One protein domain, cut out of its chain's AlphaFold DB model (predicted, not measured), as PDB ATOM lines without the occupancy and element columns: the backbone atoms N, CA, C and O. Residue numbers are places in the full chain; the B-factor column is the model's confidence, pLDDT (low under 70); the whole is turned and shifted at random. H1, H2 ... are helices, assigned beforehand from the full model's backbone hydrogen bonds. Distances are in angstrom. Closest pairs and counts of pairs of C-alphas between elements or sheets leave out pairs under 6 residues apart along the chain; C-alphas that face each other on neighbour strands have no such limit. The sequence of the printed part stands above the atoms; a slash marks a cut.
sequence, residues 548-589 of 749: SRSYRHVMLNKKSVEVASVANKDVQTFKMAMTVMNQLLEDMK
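This is residues 548 to 589 of the 749 residues of the protein "Protein FAR1-RELATED SEQUENCE" of Oryza sativa subsp. japonica (UniProt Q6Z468). Two helices of equal residue count, H1 and H2, make a flat, open V: a helical hairpin that is closed at the turn between them and spread apart toward its two free ends. The printed part has 42 residues with two named helices, H1 then H2, and no named strand; its class is all helix. It is loose, with a radius of gyration of the C-alphas of 11.7 A, and spans 36 by 22 by 6 A.

H1 runs from Arg 549, C-alpha at (175.001, 126.264, 139.904), to Ala 567, 26.9 A. H2 runs from Val 571 to Lys 589, C-alpha at (164.960, 138.380, 132.291), 27.0 A.

H1 touches H2 with residues 563 to 567 alone, and H2 touches H1 with residues 573 to 577 alone. The closest C-alphas, those of Ala 567 and Phe 574, are 4.5 A apart. The helices run opposite ways at a shallow tilt of 25 degrees. In both, every O i to N i+4 pair is within hydrogen-bond range.

The two C-alphas farthest apart, those of Ser 548 and Val 571, are 36.2 A apart. Residues 548 to 559 and 582 to 589 stand free. The link is tight, and the printed part has no cut. Residues 548 to 550 have pLDDT under 70.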
ATOM      1  N   SER A 548     174.250 124.700 144.488       68.81
ATOM      2  CA  SER A 548     175.253 124.716 143.423       68.81
ATOM      3  C   SER A 548     174.653 125.099 142.059       68.81
ATOM      4  O   SER A 548     173.535 124.725 141.685       68.81
ATOM      5  N   ARG A 549     175.411 125.870 141.266       66.12
ATOM      6  CA  ARG A 549     175.001 126.264 139.904       66.12
ATOM      7  C   ARG A 549     174.802 125.037 139.005       66.12
ATOM      8  O   ARG A 549     173.881 125.017 138.188       66.12
ATOM      9  N   SER A 550     175.643 124.020 139.182       63.56
ATOM     10  CA  SER A 550     175.624 122.767 138.424       63.56
ATOM     11  C   SER A 550     174.352 121.954 138.681       63.56
ATOM     12  O   SER A 550     173.700 121.542 137.723       63.56
ATOM     13  N   TYR A 551     173.936 121.796 139.944       72.50
ATOM     14  CA  TYR A 551     172.686 121.111 140.297       72.50
ATOM     15  C   TYR A 551     171.467 121.798 139.670       72.50
ATOM     16  O   TYR A 551     170.674 121.154 138.978       72.50
ATOM     17  N   ARG A 552     171.366 123.127 139.827       76.88
ATOM     18  CA  ARG A 552     170.285 123.932 139.232       76.88
ATOM     19  C   ARG A 552     170.218 123.768 137.710       76.88
ATOM     20  O   ARG A 552     169.136 123.556 137.167       76.88
ATOM     21  N   HIS A 553     171.363 123.797 137.027       73.38
ATOM     22  CA  HIS A 553     171.441 123.600 135.576       73.38
ATOM     23  C   HIS A 553     170.967 122.203 135.132       73.38
ATOM     24  O   HIS A 553     170.197 122.090 134.175       73.38
ATOM     25  N   VAL A 554     171.384 121.141 135.831       75.00
ATOM     26  CA  VAL A 554     170.986 119.756 135.517       75.00
ATOM     27  C   VAL A 554     169.481 119.550 135.707       75.00
ATOM     28  O   VAL A 554     168.826 118.988 134.826       75.00
ATOM     29  N   MET A 555     168.915 120.031 136.820       80.81
ATOM     30  CA  MET A 555     167.487 119.857 137.112       80.81
ATOM     31  C   MET A 555     166.592 120.634 136.142       80.81
ATOM     32  O   MET A 555     165.596 120.082 135.668       80.81
ATOM     33  N   LEU A 556     166.975 121.866 135.780       82.81
ATOM     34  CA  LEU A 556     166.271 122.652 134.764       82.81
ATOM     35  C   LEU A 556     166.277 121.936 133.408       82.81
ATOM     36  O   LEU A 556     165.205 121.642 132.884       82.81
ATOM     37  N   ASN A 557     167.452 121.557 132.885       78.44
ATOM     38  CA  ASN A 557     167.560 120.858 131.596       78.44
ATOM     39  C   ASN A 557     166.721 119.574 131.544       78.44
ATOM     40  O   ASN A 557     166.034 119.325 130.551       78.44
ATOM     41  N   LYS A 558     166.744 118.768 132.615       82.00
ATOM     42  CA  LYS A 558     165.949 117.535 132.706       82.00
ATOM     43  C   LYS A 558     164.457 117.823 132.510       82.00
ATOM     44  O   LYS A 558     163.807 117.129 131.729       82.00
ATOM     45  N   LYS A 559     163.928 118.862 133.166       85.69
ATOM     46  CA  LYS A 559     162.519 119.255 133.033       85.69
ATOM     47  C   LYS A 559     162.207 119.936 131.697       85.69
ATOM     48  O   LYS A 559     161.155 119.654 131.133       85.69
ATOM     49  N   SER A 560     163.114 120.735 131.134       84.19
ATOM     50  CA  SER A 560     162.942 121.330 129.797       84.19
ATOM     51  C   SER A 560     162.762 120.269 128.701       84.19
ATOM     52  O   SER A 560     161.868 120.389 127.864       84.19
ATOM     53  N   VAL A 561     163.570 119.202 128.728       81.69
ATOM     54  CA  VAL A 561     163.472 118.087 127.764       81.69
ATOM     55  C   VAL A 561     162.170 117.298 127.943       81.69
ATOM     56  O   VAL A 561     161.531 116.924 126.959       81.69
ATOM     57  N   GLU A 562     161.743 117.073 129.187       83.56
ATOM     58  CA  GLU A 562     160.480 116.398 129.508       83.56
ATOM     59  C   GLU A 562     159.265 117.191 128.993       83.56
ATOM     60  O   GLU A 562     158.415 116.628 128.302       83.56
ATOM     61  N   VAL A 563     159.231 118.510 129.228       86.56
ATOM     62  CA  VAL A 563     158.187 119.413 128.707       86.56
ATOM     63  C   VAL A 563     158.142 119.379 127.178       86.56
ATOM     64  O   VAL A 563     157.068 119.182 126.611       86.56
ATOM     65  N   ALA A 564     159.288 119.488 126.500       82.94
ATOM     66  CA  ALA A 564     159.353 119.439 125.035       82.94
ATOM     67  C   ALA A 564     158.845 118.103 124.447       82.94
ATOM     68  O   ALA A 564     158.219 118.091 123.387       82.94
ATOM     69  N   SER A 565     159.074 116.986 125.149       81.44
ATOM     70  CA  SER A 565     158.629 115.637 124.757       81.44
ATOM     71  C   SER A 565     157.130 115.377 124.984       81.44
ATOM     72  O   SER A 565     156.557 114.456 124.398       81.44
ATOM     73  N   VAL A 566     156.470 116.161 125.841       84.88
ATOM     74  CA  VAL A 566     155.023 116.050 126.097       84.88
ATOM     75  C   VAL A 566     154.239 117.067 125.274       84.88
ATOM     76  O   VAL A 566     153.265 116.698 124.621       84.88
ATOM     77  N   ALA A 567     154.687 118.324 125.245       84.75
ATOM     78  CA  ALA A 567     153.990 119.429 124.588       84.75
ATOM     79  C   ALA A 567     153.929 119.314 123.055       84.75
ATOM     80  O   ALA A 567     153.131 119.997 122.426       84.75
ATOM     81  N   ASN A 568     154.749 118.463 122.429       81.88
ATOM     82  CA  ASN A 568     154.721 118.252 120.978       81.88
ATOM     83  C   ASN A 568     153.619 117.278 120.498       81.88
ATOM     84  O   ASN A 568     153.481 117.080 119.291       81.88
ATOM     85  N   LYS A 569     152.854 116.666 121.417       81.81
ATOM     86  CA  LYS A 569     151.866 115.615 121.108       81.81
ATOM     87  C   LYS A 569     150.482 116.146 120.734       81.81
ATOM     88  O   LYS A 569     149.763 115.468 120.007       81.81
ATOM     89  N   ASP A 570     150.111 117.326 121.225       83.94
ATOM     90  CA  ASP A 570     148.809 117.954 120.984       83.94
ATOM     91  C   ASP A 570     148.934 119.483 120.838       83.94
ATOM     92  O   ASP A 570     149.769 120.121 121.479       83.94
ATOM     93  N   VAL A 571     148.067 120.083 120.019       77.75
ATOM     94  CA  VAL A 571     148.096 121.511 119.673       77.75
ATOM     95  C   VAL A 571     147.757 122.418 120.862       77.75
ATOM     96  O   VAL A 571     148.320 123.510 120.961       77.75
ATOM     97  N   GLN A 572     146.871 122.002 121.773       79.19
ATOM     98  CA  GLN A 572     146.543 122.798 122.961       79.19
ATOM     99  C   GLN A 572     147.658 122.701 124.004       79.19
ATOM    100  O   GLN A 572     148.075 123.725 124.547       79.19
ATOM    101  N   THR A 573     148.219 121.505 124.220       80.06
ATOM    102  CA  THR A 573     149.386 121.335 125.108       80.06
ATOM    103  C   THR A 573     150.616 122.094 124.604       80.06
ATOM    104  O   THR A 573     151.301 122.727 125.409       80.06
ATOM    105  N   PHE A 574     150.845 122.136 123.285       80.06
ATOM    106  CA  PHE A 574     151.879 122.962 122.658       80.06
ATOM    107  C   PHE A 574     151.688 124.449 122.972       80.06
ATOM    108  O   PHE A 574     152.617 125.107 123.444       80.06
ATOM    109  N   LYS A 575     150.476 124.980 122.743       77.00
ATOM    110  CA  LYS A 575     150.144 126.385 123.023       77.00
ATOM    111  C   LYS A 575     150.341 126.722 124.499       77.00
ATOM    112  O   LYS A 575     151.017 127.697 124.804       77.00
ATOM    113  N   MET A 576     149.811 125.896 125.400       83.06
ATOM    114  CA  MET A 576     149.952 126.070 126.849       83.06
ATOM    115  C   MET A 576     151.426 126.105 127.274       83.06
ATOM    116  O   MET A 576     151.845 127.037 127.961       83.06
ATOM    117  N   ALA A 577     152.229 125.134 126.828       83.75
ATOM    118  CA  ALA A 577     153.647 125.070 127.162       83.75
ATOM    119  C   ALA A 577     154.427 126.274 126.610       83.75
ATOM    120  O   ALA A 577     155.239 126.847 127.330       83.75
ATOM    121  N   MET A 578     154.163 126.695 125.368       82.06
ATOM    122  CA  MET A 578     154.798 127.880 124.780       82.06
ATOM    123  C   MET A 578     154.440 129.170 125.522       82.06
ATOM    124  O   MET A 578     155.332 129.980 125.765       82.06
ATOM    125  N   THR A 579     153.179 129.356 125.923       81.75
ATOM    126  CA  THR A 579     152.758 130.519 126.722       81.75
ATOM    127  C   THR A 579     153.500 130.561 128.059       81.75
ATOM    128  O   THR A 579     154.128 131.571 128.368       81.75
ATOM    129  N   VAL A 580     153.508 129.454 128.811       86.81
ATOM    130  CA  VAL A 580     154.173 129.382 130.125       86.81
ATOM    131  C   VAL A 580     155.694 129.533 130.006       86.81
ATOM    132  O   VAL A 580     156.295 130.254 130.795       86.81
ATOM    133  N   MET A 581     156.335 128.904 129.013       84.81
ATOM    134  CA  MET A 581     157.784 129.034 128.806       84.81
ATOM    135  C   MET A 581     158.192 130.450 128.382       84.81
ATOM    136  O   MET A 581     159.223 130.934 128.842       84.81
ATOM    137  N   ASN A 582     157.395 131.124 127.545       78.69
ATOM    138  CA  ASN A 582     157.641 132.520 127.183       78.69
ATOM    139  C   ASN A 582     157.485 133.444 128.398       78.69
ATOM    140  O   ASN A 582     158.373 134.254 128.645       78.69
ATOM    141  N   GLN A 583     156.413 133.287 129.182       81.62
ATOM    142  CA  GLN A 583     156.194 134.069 130.403       81.62
ATOM    143  C   GLN A 583     157.345 133.878 131.401       81.62
ATOM    144  O   GLN A 583     157.965 134.852 131.815       81.62
ATOM    145  N   LEU A 584     157.715 132.626 131.691       83.50
ATOM    146  CA  LEU A 584     158.828 132.293 132.582       83.50
ATOM    147  C   LEU A 584     160.160 132.900 132.111       83.50
ATOM    148  O   LEU A 584     160.959 133.352 132.927       83.50
ATOM    149  N   LEU A 585     160.412 132.913 130.799       79.44
ATOM    150  CA  LEU A 585     161.629 133.482 130.227       79.44
ATOM    151  C   LEU A 585     161.688 135.008 130.395       79.44
ATOM    152  O   LEU A 585     162.766 135.547 130.647       79.44
ATOM    153  N   GLU A 586     160.563 135.708 130.254       79.56
ATOM    154  CA  GLU A 586     160.496 137.157 130.477       79.56
ATOM    155  C   GLU A 586     160.544 137.500 131.978       79.56
ATOM    156  O   GLU A 586     161.274 138.416 132.347       79.56
ATOM    157  N   ASP A 587     159.908 136.707 132.850       82.12
ATOM    158  CA  ASP A 587     160.015 136.821 134.317       82.12
ATOM    159  C   ASP A 587     161.450 136.595 134.830       82.12
ATOM    160  O   ASP A 587     161.884 137.210 135.805       82.12
ATOM    161  N   MET A 588     162.216 135.707 134.185       82.75
ATOM    162  CA  MET A 588     163.635 135.507 134.495       82.75
ATOM    163  C   MET A 588     164.496 136.680 134.019       82.75
ATOM    164  O   MET A 588     165.393 137.108 134.744       82.75
ATOM    165  N   LYS A 589     164.234 137.212 132.818       78.69
ATOM    166  CA  LYS A 589     164.960 138.380 132.291       78.69
ATOM    167  C   LYS A 589     164.688 139.631 133.112       78.69
ATOM    168  O   LYS A 589     165.639 140.343 133.398       78.69
TER     169      LYS A 589